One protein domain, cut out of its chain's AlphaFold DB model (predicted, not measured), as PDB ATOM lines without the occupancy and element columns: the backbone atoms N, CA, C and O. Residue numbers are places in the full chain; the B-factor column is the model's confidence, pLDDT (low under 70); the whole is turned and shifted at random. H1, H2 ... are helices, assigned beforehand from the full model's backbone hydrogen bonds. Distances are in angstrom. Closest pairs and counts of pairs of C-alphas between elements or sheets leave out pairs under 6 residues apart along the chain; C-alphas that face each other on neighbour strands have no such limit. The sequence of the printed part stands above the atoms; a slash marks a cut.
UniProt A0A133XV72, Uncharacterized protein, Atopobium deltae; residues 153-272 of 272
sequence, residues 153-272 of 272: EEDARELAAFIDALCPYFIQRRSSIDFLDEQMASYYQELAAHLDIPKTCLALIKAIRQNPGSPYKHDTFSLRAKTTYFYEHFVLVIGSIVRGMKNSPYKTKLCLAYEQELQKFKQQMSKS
ATOM      1  N   GLU A 153      35.078  43.863 -16.956       88.19
ATOM      2  CA  GLU A 153      34.504  44.943 -16.137       88.19
ATOM      3  C   GLU A 153      34.488  46.290 -16.883       88.19
ATOM      4  O   GLU A 153      33.555  47.084 -16.739       88.19
ATOM      5  N   GLU A 154      35.495  46.528 -17.724       90.00
ATOM      6  CA  GLU A 154      35.599  47.723 -18.565       90.00
ATOM      7  C   GLU A 154      34.495  47.825 -19.630       90.00
ATOM      8  O   GLU A 154      34.095  48.938 -19.986       90.00
ATOM      9  N   ASP A 155      33.921  46.696 -20.048       91.88
ATOM     10  CA  ASP A 155      32.864  46.645 -21.060       91.88
ATOM     11  C   ASP A 155      31.488  46.992 -20.502       91.88
ATOM     12  O   ASP A 155      30.591  47.404 -21.240       91.88
ATOM     13  N   ALA A 156      31.310  46.877 -19.183       93.19
ATOM     14  CA  ALA A 156      30.009  46.999 -18.535       93.19
ATOM     15  C   ALA A 156      29.296  48.317 -18.874       93.19
ATOM     16  O   ALA A 156      28.076  48.349 -19.035       93.19
ATOM     17  N   ARG A 157      30.042  49.424 -19.003       94.81
ATOM     18  CA  ARG A 157      29.460  50.732 -19.346       94.81
ATOM     19  C   ARG A 157      28.918  50.758 -20.771       94.81
ATOM     20  O   ARG A 157      27.854  51.325 -21.007       94.81
ATOM     21  N   GLU A 158      29.666  50.199 -21.709       95.75
ATOM     22  CA  GLU A 158      29.298  50.196 -23.118       95.75
ATOM     23  C   GLU A 158      28.173  49.205 -23.392       95.75
ATOM     24  O   GLU A 158      27.175  49.580 -24.005       95.75
ATOM     25  N   LEU A 159      28.262  48.001 -22.821       96.94
ATOM     26  CA  LEU A 159      27.186  47.020 -22.859       96.94
ATOM     27  C   LEU A 159      25.893  47.608 -22.277       96.94
ATOM     28  O   LEU A 159      24.838  47.517 -22.901       96.94
ATOM     29  N   ALA A 160      25.965  48.290 -21.127       97.25
ATOM     30  CA  ALA A 160      24.808  48.977 -20.556       97.25
ATOM     31  C   ALA A 160      24.225  50.016 -21.526       97.25
ATOM     32  O   ALA A 160      23.012  50.052 -21.722       97.25
ATOM     33  N   ALA A 161      25.070  50.836 -22.160       98.12
ATOM     34  CA  ALA A 161      24.634  51.851 -23.116       98.12
ATOM     35  C   ALA A 161      23.974  51.243 -24.363       98.12
ATOM     36  O   ALA A 161      22.951  51.763 -24.812       98.12
ATOM     37  N   PHE A 162      24.519  50.143 -24.887       98.44
ATOM     38  CA  PHE A 162      23.949  49.397 -26.007       98.44
ATOM     39  C   PHE A 162      22.563  48.837 -25.659       98.44
ATOM     40  O   PHE A 162      21.587  49.106 -26.366       98.44
ATOM     41  N   ILE A 163      22.443  48.144 -24.522       98.38
ATOM     42  CA  ILE A 163      21.172  47.586 -24.042       98.38
ATOM     43  C   ILE A 163      20.124  48.691 -23.854       98.38
ATOM     44  O   ILE A 163      19.000  48.562 -24.342       98.38
ATOM     45  N   ASP A 164      20.497  49.815 -23.231       97.75
ATOM     46  CA  ASP A 164      19.601  50.957 -23.002       97.75
ATOM     47  C   ASP A 164      19.295  51.790 -24.257       97.75
ATOM     48  O   ASP A 164      18.388  52.631 -24.230       97.75
ATOM     49  N   ALA A 165      20.029  51.587 -25.350       98.19
ATOM     50  CA  ALA A 165      19.695  52.137 -26.658       98.19
ATOM     51  C   ALA A 165      18.701  51.233 -27.408       98.19
ATOM     52  O   ALA A 165      17.763  51.741 -28.026       98.19
ATOM     53  N   LEU A 166      18.873  49.911 -27.313       98.31
ATOM     54  CA  LEU A 166      18.131  48.930 -28.103       98.31
ATOM     55  C   LEU A 166      16.834  48.448 -27.434       98.31
ATOM     56  O   LEU A 166      15.746  48.589 -27.993       98.31
ATOM     57  N   CYS A 167      16.916  47.900 -26.222       98.25
ATOM     58  CA  CYS A 167      15.796  47.197 -25.587       98.25
ATOM     59  C   CYS A 167      14.558  48.087 -25.372       98.25
ATOM     60  O   CYS A 167      13.442  47.639 -25.651       98.25
ATOM     61  N   PRO A 168      14.673  49.378 -24.975       98.31
ATOM     62  CA  PRO A 168      13.506  50.255 -24.884       98.31
ATOM     63  C   PRO A 168      12.743  50.389 -26.203       98.31
ATOM     64  O   PRO A 168      11.516  50.506 -26.189       98.31
ATOM     65  N   TYR A 169      13.460  50.391 -27.333       97.44
ATOM     66  CA  TYR A 169      12.869  50.472 -28.665       97.44
ATOM     67  C   TYR A 169      12.074  49.201 -28.994       97.44
ATOM     68  O   TYR A 169      10.960  49.316 -29.521       97.44
ATOM     69  N   PHE A 170      12.607  48.022 -28.652       97.94
ATOM     70  CA  PHE A 170      11.938  46.732 -28.836       97.94
ATOM     71  C   PHE A 170      10.706  46.595 -27.951       97.94
ATOM     72  O   PHE A 170       9.616  46.376 -28.478       97.94
ATOM     73  N   ILE A 171      10.835  46.832 -26.641       98.06
ATOM     74  CA  ILE A 171       9.731  46.745 -25.670       98.06
ATOM     75  C   ILE A 171       8.523  47.579 -26.122       98.06
ATOM     76  O   ILE A 171       7.383  47.121 -26.053       98.06
ATOM     77  N   GLN A 172       8.758  48.797 -26.624       95.81
ATOM     78  CA  GLN A 172       7.691  49.697 -27.082       95.81
ATOM     79  C   GLN A 172       6.935  49.196 -28.320       95.81
ATOM     80  O   GLN A 172       5.818  49.651 -28.564       95.81
ATOM     81  N   ARG A 173       7.528  48.294 -29.107       95.25
ATOM     82  CA  ARG A 173       6.958  47.761 -30.356       95.25
ATOM     83  C   ARG A 173       6.423  46.341 -30.225       95.25
ATOM     84  O   ARG A 173       5.915  45.799 -31.201       95.25
ATOM     85  N   ARG A 174       6.497  45.741 -29.034       93.81
ATOM     86  CA  ARG A 174       5.917  44.420 -28.783       93.81
ATOM     87  C   ARG A 174       4.396  44.470 -28.916       93.81
ATOM     88  O   ARG A 174       3.731  45.332 -28.343       93.81
ATOM     89  N   SER A 175       3.856  43.517 -29.667       90.50
ATOM     90  CA  SER A 175       2.418  43.364 -29.910       90.50
ATOM     91  C   SER A 175       1.694  42.599 -28.799       90.50
ATOM     92  O   SER A 175       0.492  42.772 -28.626       90.50
ATOM     93  N   SER A 176       2.419  41.780 -28.035       92.06
ATOM     94  CA  SER A 176       1.905  40.971 -26.925       92.06
ATOM     95  C   SER A 176       2.776  41.147 -25.682       92.06
ATOM     96  O   SER A 176       3.843  41.755 -25.758       92.06
ATOM     97  N   ILE A 177       2.326  40.622 -24.542       93.75
ATOM     98  CA  ILE A 177       3.137  40.452 -23.328       93.75
ATOM     99  C   ILE A 177       4.065  39.239 -23.397       93.75
ATOM    100  O   ILE A 177       5.030  39.192 -22.642       93.75
ATOM    101  N   ASP A 178       3.814  38.314 -24.327       94.06
ATOM    102  CA  ASP A 178       4.525  37.028 -24.431       94.06
ATOM    103  C   ASP A 178       6.025  37.183 -24.716       94.06
ATOM    104  O   ASP A 178       6.793  36.248 -24.527       94.06
ATOM    105  N   PHE A 179       6.466  38.373 -25.139       95.06
ATOM    106  CA  PHE A 179       7.893  38.664 -25.270       95.06
ATOM    107  C   PHE A 179       8.643  38.568 -23.934       95.06
ATOM    108  O   PHE A 179       9.841  38.302 -23.936       95.06
ATOM    109  N   LEU A 180       7.958  38.821 -22.812       96.81
ATOM    110  CA  LEU A 180       8.511  38.724 -21.464       96.81
ATOM    111  C   LEU A 180       8.221  37.335 -20.883       96.81
ATOM    112  O   LEU A 180       7.610  37.200 -19.826       96.81
ATOM    113  N   ASP A 181       8.640  36.303 -21.607       96.00
ATOM    114  CA  ASP A 181       8.650  34.935 -21.098       96.00
ATOM    115  C   ASP A 181       9.754  34.726 -20.045       96.00
ATOM    116  O   ASP A 181      10.528  35.633 -19.730       96.00
ATOM    117  N   GLU A 182       9.833  33.519 -19.483       96.56
ATOM    118  CA  GLU A 182      10.777  33.187 -18.405       96.56
ATOM    119  C   GLU A 182      12.238  33.473 -18.782       96.56
ATOM    120  O   GLU A 182      12.995  34.017 -17.976       96.56
ATOM    121  N   GLN A 183      12.627  33.166 -20.021       96.56
ATOM    122  CA  GLN A 183      13.990  33.380 -20.496       96.56
ATOM    123  C   GLN A 183      14.299  34.872 -20.644       96.56
ATOM    124  O   GLN A 183      15.334  35.333 -20.166       96.56
ATOM    125  N   MET A 184      13.406  35.646 -21.270       97.75
ATOM    126  CA  MET A 184      13.609  37.091 -21.405       97.75
ATOM    127  C   MET A 184      13.592  37.789 -20.041       97.75
ATOM    128  O   MET A 184      14.394  38.688 -19.784       97.75
ATOM    129  N   ALA A 185      12.708  37.358 -19.138       98.06
ATOM    130  CA  ALA A 185      12.677  37.855 -17.772       98.06
ATOM    131  C   ALA A 185      14.006  37.588 -17.052       98.06
ATOM    132  O   ALA A 185      14.521  38.497 -16.403       98.06
ATOM    133  N   SER A 186      14.585  36.392 -17.212       97.94
ATOM    134  CA  SER A 186      15.909  36.061 -16.672       97.94
ATOM    135  C   SER A 186      16.990  36.993 -17.219       97.94
ATOM    136  O   SER A 186      17.755  37.554 -16.437       97.94
ATOM    137  N   TYR A 187      17.015  37.236 -18.535       98.06
ATOM    138  CA  TYR A 187      17.975  38.163 -19.138       98.06
ATOM    139  C   TYR A 187      17.849  39.575 -18.576       98.06
ATOM    140  O   TYR A 187      18.843  40.153 -18.144       98.06
ATOM    141  N   TYR A 188      16.645  40.143 -18.514       98.50
ATOM    142  CA  TYR A 188      16.491  41.480 -17.944       98.50
ATOM    143  C   TYR A 188      16.798  41.536 -16.444       98.50
ATOM    144  O   TYR A 188      17.287  42.567 -15.986       98.50
ATOM    145  N   GLN A 189      16.535  40.472 -15.678       98.12
ATOM    146  CA  GLN A 189      16.922  40.404 -14.264       98.12
ATOM    147  C   GLN A 189      18.441  40.445 -14.106       98.12
ATOM    148  O   GLN A 189      18.943  41.256 -13.330       98.12
ATOM    149  N   GLU A 190      19.163  39.621 -14.863       97.31
ATOM    150  CA  GLU A 190      20.624  39.566 -14.834       97.31
ATOM    151  C   GLU A 190      21.238  40.896 -15.289       97.31
ATOM    152  O   GLU A 190      22.040  41.499 -14.573       97.31
ATOM    153  N   LEU A 191      20.771  41.436 -16.420       97.56
ATOM    154  CA  LEU A 191      21.203  42.743 -16.910       97.56
ATOM    155  C   LEU A 191      20.953  43.843 -15.870       97.56
ATOM    156  O   LEU A 191      21.842  44.646 -15.606       97.56
ATOM    157  N   ALA A 192      19.779  43.885 -15.236       97.56
ATOM    158  CA  ALA A 192      19.463  44.885 -14.216       97.56
ATOM    159  C   ALA A 192      20.322  44.730 -12.947       97.56
ATOM    160  O   ALA A 192      20.680  45.728 -12.312       97.56
ATOM    161  N   ALA A 193      20.654  43.495 -12.566       97.19
ATOM    162  CA  ALA A 193      21.449  43.184 -11.382       97.19
ATOM    163  C   ALA A 193      22.937  43.542 -11.532       97.19
ATOM    164  O   ALA A 193      23.614  43.731 -10.520       97.19
ATOM    165  N   HIS A 194      23.446  43.676 -12.762       95.44
ATOM    166  CA  HIS A 194      24.873  43.913 -13.021       95.44
ATOM    167  C   HIS A 194      25.160  45.217 -13.789       95.44
ATOM    168  O   HIS A 194      26.193  45.863 -13.576       95.44
ATOM    169  N   LEU A 195      24.220  45.699 -14.603       95.50
ATOM    170  CA  LEU A 195      24.378  46.871 -15.465       95.50
ATOM    171  C   LEU A 195      23.451  48.023 -15.067       95.50
ATOM    172  O   LEU A 195      22.396  47.849 -14.458       95.50
ATOM    173  N   ASP A 196      23.853  49.243 -15.422       95.00
ATOM    174  CA  ASP A 196      23.003  50.425 -15.273       95.00
ATOM    175  C   ASP A 196      22.138  50.603 -16.524       95.00
ATOM    176  O   ASP A 196      22.498  51.353 -17.425       95.00
ATOM    177  N   ILE A 197      20.983  49.927 -16.553       97.56
ATOM    178  CA  ILE A 197      20.014  49.962 -17.669       97.56
ATOM    179  C   ILE A 197      18.670  50.637 -17.300       97.56
ATOM    180  O   ILE A 197      17.589  50.027 -17.372       97.56
ATOM    181  N   PRO A 198      18.686  51.899 -16.821       97.81
ATOM    182  CA  PRO A 198      17.487  52.570 -16.331       97.81
ATOM    183  C   PRO A 198      16.428  52.820 -17.413       97.81
ATOM    184  O   PRO A 198      15.239  52.845 -17.082       97.81
ATOM    185  N   LYS A 199      16.802  53.021 -18.686       98.56
ATOM    186  CA  LYS A 199      15.821  53.256 -19.762       98.56
ATOM    187  C   LYS A 199      15.055  51.982 -20.084       98.56
ATOM    188  O   LYS A 199      13.842  52.055 -20.279       98.56
ATOM    189  N   THR A 200      15.734  50.840 -20.085       98.50
ATOM    190  CA  THR A 200      15.132  49.517 -20.288       98.50
ATOM    191  C   THR A 200      14.140  49.211 -19.174       98.50
ATOM    192  O   THR A 200      12.966  48.952 -19.439       98.50
ATOM    193  N   CYS A 201      14.551  49.393 -17.916       98.56
ATOM    194  CA  CYS A 201      13.665  49.222 -16.762       98.56
ATOM    195  C   CYS A 201      12.457  50.176 -16.807       98.56
ATOM    196  O   CYS A 201      11.323  49.776 -16.539       98.56
ATOM    197  N   LEU A 202      12.662  51.438 -17.195       98.62
ATOM    198  CA  LEU A 202      11.564  52.391 -17.360       98.62
ATOM    199  C   LEU A 202      10.608  51.992 -18.494       98.62
ATOM    200  O   LEU A 202       9.398  52.189 -18.366       98.62
ATOM    201  N   ALA A 203      11.127  51.459 -19.602       98.62
ATOM    202  CA  ALA A 203      10.315  50.972 -20.713       98.62
ATOM    203  C   ALA A 203       9.432  49.795 -20.282       98.62
ATOM    204  O   ALA A 203       8.238  49.810 -20.581       98.62
ATOM    205  N   LEU A 204       9.969  48.855 -19.497       98.62
ATOM    206  CA  LEU A 204       9.197  47.767 -18.885       98.62
ATOM    207  C   LEU A 204       8.062  48.307 -18.002       98.62
ATOM    208  O   LEU A 204       6.903  47.950 -18.198       98.62
ATOM    209  N   ILE A 205       8.350  49.246 -17.091       98.62
ATOM    210  CA  ILE A 205       7.314  49.860 -16.238       98.62
ATOM    211  C   ILE A 205       6.220  50.521 -17.090       98.62
ATOM    212  O   ILE A 205       5.029  50.350 -16.827       98.62
ATOM    213  N   LYS A 206       6.596  51.257 -18.143       98.12
ATOM    214  CA  LYS A 206       5.629  51.873 -19.066       98.12
ATOM    215  C   LYS A 206       4.802  50.828 -19.822       98.12
ATOM    216  O   LYS A 206       3.609  51.057 -20.044       98.12
ATOM    217  N   ALA A 207       5.393  49.686 -20.174       97.62
ATOM    218  CA  ALA A 207       4.721  48.605 -20.890       97.62
ATOM    219  C   ALA A 207       3.518  48.044 -20.117       97.62
ATOM    220  O   ALA A 207       2.542  47.654 -20.754       97.62
ATOM    221  N   ILE A 208       3.500  48.121 -18.777       97.81
ATOM    222  CA  ILE A 208       2.332  47.749 -17.951       97.81
ATOM    223  C   ILE A 208       1.050  48.431 -18.444       97.81
ATOM    224  O   ILE A 208      -0.012  47.812 -18.451       97.81
ATOM    225  N   ARG A 209       1.130  49.692 -18.883       95.31
ATOM    226  CA  ARG A 209      -0.008  50.429 -19.460       95.31
ATOM    227  C   ARG A 209      -0.042  50.415 -20.977       95.31
ATOM    228  O   ARG A 209      -1.104  50.566 -21.576       95.31
ATOM    229  N   GLN A 210       1.133  50.392 -21.591       95.19
ATOM    230  CA  GLN A 210       1.286  50.715 -23.003       95.19
ATOM    231  C   GLN A 210       1.256  49.490 -23.915       95.19
ATOM    232  O   GLN A 210       0.943  49.653 -25.091       95.19
ATOM    233  N   ASN A 211       1.542  48.296 -23.395       95.25
ATOM    234  CA  ASN A 211       1.515  47.074 -24.187       95.25
ATOM    235  C   ASN A 211       0.077  46.778 -24.669       95.25
ATOM    236  O   ASN A 211      -0.849  46.913 -23.865       95.25
ATOM    237  N   PRO A 212      -0.141  46.371 -25.935       93.44
ATOM    238  CA  PRO A 212      -1.480  46.058 -26.450       93.44
ATOM    239  C   PRO A 212      -2.217  44.959 -25.667       93.44
ATOM    240  O   PRO A 212      -3.439  44.999 -25.550       93.44
ATOM    241  N   GLY A 213      -1.486  44.019 -25.062       92.19
ATOM    242  CA  GLY A 213      -2.044  42.988 -24.184       92.19
ATOM    243  C   GLY A 213      -2.551  43.511 -22.833       92.19
ATOM    244  O   GLY A 213      -3.258  42.789 -22.128       92.19
ATOM    245  N   SER A 214      -2.229  44.756 -22.470       94.62
ATOM    246  CA  SER A 214      -2.602  45.357 -21.189       94.62
ATOM    247  C   SER A 214      -4.108  45.597 -21.056       94.62
ATOM    248  O   SER A 214      -4.712  46.197 -21.953       94.62
ATOM    249  N   PRO A 215      -4.718  45.264 -19.899       95.19
ATOM    250  CA  PRO A 215      -6.101  45.630 -19.604       95.19
ATOM    251  C   PRO A 215      -6.393  47.130 -19.746       95.19
ATOM    252  O   PRO A 215      -7.509  47.495 -20.111       95.19
ATOM    253  N   TYR A 216      -5.384  47.991 -19.553       94.50
ATOM    254  CA  TYR A 216      -5.504  49.440 -19.732       94.50
ATOM    255  C   TYR A 216      -5.791  49.873 -21.173       94.50
ATOM    256  O   TYR A 216      -6.387  50.929 -21.371       94.50
ATOM    257  N   LYS A 217      -5.353  49.116 -22.188       91.94
ATOM    258  CA  LYS A 217      -5.449  49.554 -23.592       91.94
ATOM    259  C   LYS A 217      -6.847  49.477 -24.174       91.94
ATOM    260  O   LYS A 217      -7.193  50.288 -25.027       91.94
ATOM    261  N   HIS A 218      -7.622  48.511 -23.706       87.62
ATOM    262  CA  HIS A 218      -8.943  48.204 -24.241       87.62
ATOM    263  C   HIS A 218     -10.028  48.230 -23.162       87.62
ATOM    264  O   HIS A 218     -11.116  47.723 -23.396       87.62
ATOM    265  N   ASP A 219      -9.713  48.782 -21.985       88.81
ATOM    266  CA  ASP A 219     -10.600  48.832 -20.818       88.81
ATOM    267  C   ASP A 219     -11.185  47.456 -20.453       88.81
ATOM    268  O   ASP A 219     -12.383  47.256 -20.282       88.81
ATOM    269  N   THR A 220     -10.304  46.452 -20.381       92.75
ATOM    270  CA  THR A 220     -10.697  45.042 -20.194       92.75
ATOM    271  C   THR A 220     -10.481  44.536 -18.768       92.75
ATOM    272  O   THR A 220     -10.393  43.330 -18.552       92.75
ATOM    273  N   PHE A 221     -10.423  45.431 -17.775       94.31
ATOM    274  CA  PHE A 221     -10.223  45.048 -16.368       94.31
ATOM    275  C   PHE A 221     -11.326  44.126 -15.824       94.31
ATOM    276  O   PHE A 221     -11.031  43.256 -15.001       94.31
ATOM    277  N   SER A 222     -12.549  44.236 -16.354       92.62
ATOM    278  CA  SER A 222     -13.690  43.354 -16.061       92.62
ATOM    279  C   SER A 222     -13.448  41.880 -16.406       92.62
ATOM    280  O   SER A 222     -14.072  40.993 -15.817       92.62
ATOM    281  N   LEU A 223     -12.509  41.577 -17.308       93.12
ATOM    282  CA  LEU A 223     -12.141  40.210 -17.673       93.12
ATOM    283  C   LEU A 223     -11.186  39.610 -16.631       93.12
ATOM    284  O   LEU A 223      -9.985  39.491 -16.869       93.12
ATOM    285  N   ARG A 224     -11.730  39.198 -15.478       91.81
ATOM    286  CA  ARG A 224     -10.960  38.756 -14.297       91.81
ATOM    287  C   ARG A 224      -9.820  37.789 -14.610       91.81
ATOM    288  O   ARG A 224      -8.696  38.058 -14.212       91.81
ATOM    289  N   ALA A 225     -10.076  36.714 -15.357       93.19
ATOM    290  CA  ALA A 225      -9.042  35.729 -15.691       93.19
ATOM    291  C   ALA A 225      -7.871  36.349 -16.478       93.19
ATOM    292  O   ALA A 225      -6.713  36.130 -16.133       93.19
ATOM    293  N   LYS A 226      -8.166  37.181 -17.486       92.81
ATOM    294  CA  LYS A 226      -7.150  37.876 -18.293       92.81
ATOM    295  C   LYS A 226      -6.380  38.905 -17.463       92.81
ATOM    296  O   LYS A 226      -5.160  38.990 -17.565       92.81
ATOM    297  N   THR A 227      -7.083  39.673 -16.632       95.50
ATOM    298  CA  THR A 227      -6.480  40.678 -15.747       95.50
ATOM    299  C   THR A 227      -5.555  40.032 -14.715       95.50
ATOM    300  O   THR A 227      -4.440  40.517 -14.529       95.50
ATOM    301  N   THR A 228      -5.978  38.930 -14.085       95.50
ATOM    302  CA  THR A 228      -5.148  38.156 -13.149       95.50
ATOM    303  C   THR A 228      -3.922  37.580 -13.850       95.50
ATOM    304  O   THR A 228      -2.813  37.756 -13.357       95.50
ATOM    305  N   TYR A 229      -4.088  36.996 -15.040       95.44
ATOM    306  CA  TYR A 229      -2.964  36.473 -15.817       95.44
ATOM    307  C   TYR A 229      -1.929  37.565 -16.141       95.44
ATOM    308  O   TYR A 229      -0.742  37.401 -15.877       95.44
ATOM    309  N   PHE A 230      -2.375  38.724 -16.638       97.06
ATOM    310  CA  PHE A 230      -1.490  39.865 -16.907       97.06
ATOM    311  C   PHE A 230      -0.797  40.368 -15.631       97.06
ATOM    312  O   PHE A 230       0.378  40.739 -15.645       97.06
ATOM    313  N   TYR A 231      -1.513  40.389 -14.506       97.62
ATOM    314  CA  TYR A 231      -0.949  40.779 -13.220       97.62
ATOM    315  C   TYR A 231       0.196  39.850 -12.791       97.62
ATOM    316  O   TYR A 231       1.290  40.326 -12.484       97.62
ATOM    317  N   GLU A 232      -0.042  38.541 -12.810       96.50
ATOM    318  CA  GLU A 232       0.896  37.523 -12.327       96.50
ATOM    319  C   GLU A 232       2.099  37.350 -13.257       96.50
ATOM    320  O   GLU A 232       3.240  37.372 -12.796       96.50
ATOM    321  N   HIS A 233       1.858  37.254 -14.566       96.44
ATOM    322  CA  HIS A 233       2.887  36.903 -15.547       96.44
ATOM    323  C   HIS A 233       3.593  38.104 -16.181       96.44
ATOM    324  O   HIS A 233       4.607  37.928 -16.844       96.44
ATOM    325  N   PHE A 234       3.098  39.328 -15.976       97.81
ATOM    326  CA  PHE A 234       3.715  40.521 -16.559       97.81
ATOM    327  C   PHE A 234       4.028  41.585 -15.508       97.81
ATOM    328  O   PHE A 234       5.188  41.959 -15.324       97.81
ATOM    329  N   VAL A 235       3.023  42.055 -14.757       98.19
ATOM    330  CA  VAL A 235       3.219  43.144 -13.780       98.19
ATOM    331  C   VAL A 235       4.185  42.732 -12.669       98.19
ATOM    332  O   VAL A 235       5.122  43.474 -12.372       98.19
ATOM    333  N   LEU A 236       3.985  41.557 -12.063       98.19
ATOM    334  CA  LEU A 236       4.856  41.077 -10.989       98.19
ATOM    335  C   LEU A 236       6.271  40.755 -11.481       98.19
ATOM    336  O   LEU A 236       7.232  41.084 -10.784       98.19
ATOM    337  N   VAL A 237       6.407  40.195 -12.687       98.44
ATOM    338  CA  VAL A 237       7.706  39.891 -13.313       98.44
ATOM    339  C   VAL A 237       8.530  41.165 -13.513       98.44
ATOM    340  O   VAL A 237       9.697  41.215 -13.116       98.44
ATOM    341  N   ILE A 238       7.911  42.236 -14.023       98.56
ATOM    342  CA  ILE A 238       8.547  43.560 -14.132       98.56
ATOM    343  C   ILE A 238       8.990  44.067 -12.756       98.56
ATOM    344  O   ILE A 238      10.083  44.614 -12.613       98.56
ATOM    345  N   GLY A 239       8.172  43.853 -11.724       98.12
ATOM    346  CA  GLY A 239       8.524  44.198 -10.350       98.12
ATOM    347  C   GLY A 239       9.780  43.504  -9.841       98.12
ATOM    348  O   GLY A 239      10.605  44.149  -9.193       98.12
ATOM    349  N   SER A 240       9.932  42.212 -10.135       98.19
ATOM    350  CA  SER A 240      11.125  41.441  -9.776       98.19
ATOM    351  C   SER A 240      12.378  41.996 -10.456       98.19
ATOM    352  O   SER A 240      13.373  42.225  -9.774       98.19
ATOM    353  N   ILE A 241      12.302  42.319 -11.755       98.56
ATOM    354  CA  ILE A 241      13.406  42.940 -12.511       98.56
ATOM    355  C   ILE A 241      13.810  44.284 -11.888       98.56
ATOM    356  O   ILE A 241      14.966  44.493 -11.526       98.56
ATOM    357  N   VAL A 242      12.850  45.198 -11.707       98.06
ATOM    358  CA  VAL A 242      13.127  46.567 -11.236       98.06
ATOM    359  C   VAL A 242      13.680  46.577  -9.809       98.06
ATOM    360  O   VAL A 242      14.593  47.339  -9.494       98.06
ATOM    361  N   ARG A 243      13.159  45.724  -8.923       97.44
ATOM    362  CA  ARG A 243      13.663  45.627  -7.542       97.44
ATOM    363  C   ARG A 243      15.032  44.953  -7.469       97.44
ATOM    364  O   ARG A 243      15.825  45.312  -6.595       97.44
ATOM    365  N   GLY A 244      15.296  44.019  -8.384       96.88
ATOM    366  CA  GLY A 244      16.568  43.315  -8.542       96.88
ATOM    367  C   GLY A 244      17.702  44.176  -9.095       96.88
ATOM    368  O   GLY A 244      18.850  43.749  -9.038       96.88
ATOM    369  N   MET A 245      17.414  45.399  -9.561       97.44
ATOM    370  CA  MET A 245      18.438  46.326 -10.042       97.44
ATOM    371  C   MET A 245      19.593  46.477  -9.045       97.44
ATOM    372  O   MET A 245      19.364  46.579  -7.832       97.44
ATOM    373  N   LYS A 246      20.831  46.590  -9.534       94.44
ATOM    374  CA  LYS A 246      21.956  46.980  -8.674       94.44
ATOM    375  C   LYS A 246      21.738  48.357  -8.060       94.44
ATOM    376  O   LYS A 246      20.949  49.174  -8.542       94.44
ATOM    377  N   ASN A 247      22.451  48.632  -6.975       94.00
ATOM    378  CA  ASN A 247      22.386  49.942  -6.344       94.00
ATOM    379  C   ASN A 247      22.971  51.002  -7.282       94.00
ATOM    380  O   ASN A 247      24.165  51.011  -7.561       94.00
ATOM    381  N   SER A 248      22.107  51.900  -7.746       92.50
ATOM    382  CA  SER A 248      22.453  53.011  -8.623       92.50
ATOM    383  C   SER A 248      21.580  54.226  -8.302       92.50
ATOM    384  O   SER A 248      20.535  54.079  -7.653       92.50
ATOM    385  N   PRO A 249      21.941  55.433  -8.780       93.25
ATOM    386  CA  PRO A 249      21.130  56.637  -8.581       93.25
ATOM    387  C   PRO A 249      19.689  56.519  -9.106       93.25
ATOM    388  O   PRO A 249      18.814  57.290  -8.713       93.25
ATOM    389  N   TYR A 250      19.423  55.558  -9.997       94.31
ATOM    390  CA  TYR A 250      18.126  55.378 -10.647       94.31
ATOM    391  C   TYR A 250      17.201  54.404  -9.911       94.31
ATOM    392  O   TYR A 250      15.980  54.561 -10.001       94.31
ATOM    393  N   LYS A 251      17.755  53.432  -9.167       96.44
ATOM    394  CA  LYS A 251      17.002  52.318  -8.564       96.44
ATOM    395  C   LYS A 251      15.822  52.799  -7.725       96.44
ATOM    396  O   LYS A 251      14.687  52.420  -7.991       96.44
ATOM    397  N   THR A 252      16.058  53.690  -6.761       96.56
ATOM    398  CA  THR A 252      15.003  54.185  -5.860       96.56
ATOM    399  C   THR A 252      13.850  54.826  -6.631       96.56
ATOM    400  O   THR A 252      12.685  54.535  -6.369       96.56
ATOM    401  N   LYS A 253      14.161  55.662  -7.628       97.44
ATOM    402  CA  LYS A 253      13.147  56.338  -8.446       97.44
ATOM    403  C   LYS A 253      12.339  55.348  -9.288       97.44
ATOM    404  O   LYS A 253      11.130  55.517  -9.421       97.44
ATOM    405  N   LEU A 254      12.992  54.331  -9.849       98.06
ATOM    406  CA  LEU A 254      12.335  53.306 -10.661       98.06
ATOM    407  C   LEU A 254      11.477  52.362  -9.812       98.06
ATOM    408  O   LEU A 254      10.346  52.084 -10.200       98.06
ATOM    409  N   CYS A 255      11.945  51.959  -8.626       97.94
ATOM    410  CA  CYS A 255      11.140  51.200  -7.667       97.94
ATOM    411  C   CYS A 255       9.868  51.962  -7.278       97.94
ATOM    412  O   CYS A 255       8.778  51.399  -7.348       97.94
ATOM    413  N   LEU A 256       9.985  53.256  -6.956       98.00
ATOM    414  CA  LEU A 256       8.825  54.098  -6.648       98.00
ATOM    415  C   LEU A 256       7.866  54.219  -7.840       98.00
ATOM    416  O   LEU A 256       6.652  54.131  -7.666       98.00
ATOM    417  N   ALA A 257       8.388  54.397  -9.058       98.25
ATOM    418  CA  ALA A 257       7.564  54.447 -10.265       98.25
ATOM    419  C   ALA A 257       6.806  53.127 -10.488       98.25
ATOM    420  O   ALA A 257       5.605  53.148 -10.753       98.25
ATOM    421  N   TYR A 258       7.478  51.986 -10.321       98.62
ATOM    422  CA  TYR A 258       6.847  50.671 -10.385       98.62
ATOM    423  C   TYR A 258       5.769  50.501  -9.308       98.62
ATOM    424  O   TYR A 258       4.659  50.077  -9.615       98.62
ATOM    425  N   GLU A 259       6.050  50.866  -8.055       98.31
ATOM    426  CA  GLU A 259       5.086  50.755  -6.956       98.31
ATOM    427  C   GLU A 259       3.831  51.591  -7.207       98.31
ATOM    428  O   GLU A 259       2.717  51.110  -6.997       98.31
ATOM    429  N   GLN A 260       3.984  52.812  -7.719       97.94
ATOM    430  CA  GLN A 260       2.849  53.647  -8.109       97.94
ATOM    431  C   GLN A 260       2.007  52.993  -9.212       97.94
ATOM    432  O   GLN A 260       0.777  53.045  -9.153       97.94
ATOM    433  N   GLU A 261       2.640  52.373 -10.209       97.94
ATOM    434  CA  GLU A 261       1.930  51.647 -11.265       97.94
ATOM    435  C   GLU A 261       1.230  50.388 -10.750       97.94
ATOM    436  O   GLU A 261       0.065  50.151 -11.078       97.94
ATOM    437  N   LEU A 262       1.890  49.636  -9.870       98.12
ATOM    438  CA  LEU A 262       1.340  48.457  -9.211       98.12
ATOM    439  C   LEU A 262       0.085  48.797  -8.400       98.12
ATOM    440  O   LEU A 262      -0.924  48.098  -8.503       98.12
ATOM    441  N   GLN A 263       0.120  49.873  -7.607       97.50
ATOM    442  CA  GLN A 263      -1.032  50.288  -6.802       97.50
ATOM    443  C   GLN A 263      -2.209  50.719  -7.676       97.50
ATOM    444  O   GLN A 263      -3.343  50.313  -7.425       97.50
ATOM    445  N   LYS A 264      -1.951  51.483  -8.743       96.31
ATOM    446  CA  LYS A 264      -2.998  51.869  -9.699       96.31
ATOM    447  C   LYS A 264      -3.612  50.649 -10.383       96.31
ATOM    448  O   LYS A 264      -4.832  50.588 -10.505       96.31
ATOM    449  N   PHE A 265      -2.797  49.660 -10.758       96.75
ATOM    450  CA  PHE A 265      -3.289  48.412 -11.344       96.75
ATOM    451  C   PHE A 265      -4.213  47.668 -10.373       96.75
ATOM    452  O   PHE A 265      -5.337  47.325 -10.736       96.75
ATOM    453  N   LYS A 266      -3.786  47.486  -9.116       95.94
ATOM    454  CA  LYS A 266      -4.591  46.821  -8.077       95.94
ATOM    455  C   LYS A 266      -5.921  47.529  -7.820       95.94
ATOM    456  O   LYS A 266      -6.940  46.864  -7.687       95.94
ATOM    457  N   GLN A 267      -5.920  48.861  -7.789       95.12
ATOM    458  CA  GLN A 267      -7.139  49.653  -7.601       95.12
ATOM    459  C   GLN A 267      -8.140  49.493  -8.750       95.12
ATOM    460  O   GLN A 267      -9.342  49.511  -8.506       95.12
ATOM    461  N   GLN A 268      -7.674  49.372  -9.997       93.94
ATOM    462  CA  GLN A 268      -8.560  49.119 -11.141       93.94
ATOM    463  C   GLN A 268      -9.102  47.689 -11.118       93.94
ATOM    464  O   GLN A 268     -10.300  47.471 -11.293       93.94
ATOM    465  N   MET A 269      -8.235  46.723 -10.807       91.56
ATOM    466  CA  MET A 269      -8.611  45.319 -10.667       91.56
ATOM    467  C   MET A 269      -9.662  45.106  -9.566       91.56
ATOM    468  O   MET A 269     -10.579  44.321  -9.759       91.56
ATOM    469  N   SER A 270      -9.579  45.821  -8.437       87.94
ATOM    470  CA  SER A 270     -10.546  45.689  -7.336       87.94
ATOM    471  C   SER A 270     -11.902  46.352  -7.599       87.94
ATOM    472  O   SER A 270     -12.861  46.077  -6.884       87.94
ATOM    473  N   LYS A 271     -11.977  47.275  -8.565       81.56
ATOM    474  CA  LYS A 271     -13.220  47.962  -8.960       81.56
ATOM    475  C   LYS A 271     -14.051  47.167  -9.978       81.56
ATOM    476  O   LYS A 271     -15.165  47.588 -10.276       81.56
ATOM    477  N   SER A 272     -13.498  46.074 -10.506       61.09
ATOM    478  CA  SER A 272     -14.037  45.249 -11.598       61.09
ATOM    479  C   SER A 272     -14.576  43.904 -11.096       61.09
ATOM    480  O   SER A 272     -15.582  43.402 -11.638       61.09
TER     481      SER A 272
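This is residues 153 to 272 of the 272 residues of an uncharacterized protein of Atopobium deltae (UniProt A0A133XV72). Three helices, H3, H4 and H5, form an up-and-down bundle, each running against the one before; H1 packs on H3 with residues 163 to 172, and H2 packs on H4. The printed part has 120 residues with five named helices, H1 to H5 in order along the chain, and no named strand; its class is all helix, with 88 of the 120 printed residues in the helices, and the whole is compact, with a radius of gyration of the C-alphas of 14.4 A and spans of 50 by 26 by 19 A.

H4, residues 224 to 244, touches H3, residues 198 to 210, as a hairpin at a shallow tilt of 11 degrees; closest C-alphas, Cys 201 and Val 242, 6.2 A. H5, residues 251 to 270, forms a hairpin with H4; closest C-alphas, Arg 243 and Cys 255, 6.1 A. H2, residues 182 to 194, touches H4; closest C-alphas, Gln 189 and Ile 241, 4.7 A. Every O i to N i+4 pair is within hydrogen-bond range in H2 and H5, 8 of 9 in H3, 15 of 17 in H4.

H1, residues 153 to 173, 31.1 A long, begins at (34.504, 44.943, -16.137); H5, 28.4 A, ends at (-10.546, 45.689, -7.336).

The printed part has no cut; the H3 to H4 link is long; residue 272 is under 70 in pLDDT.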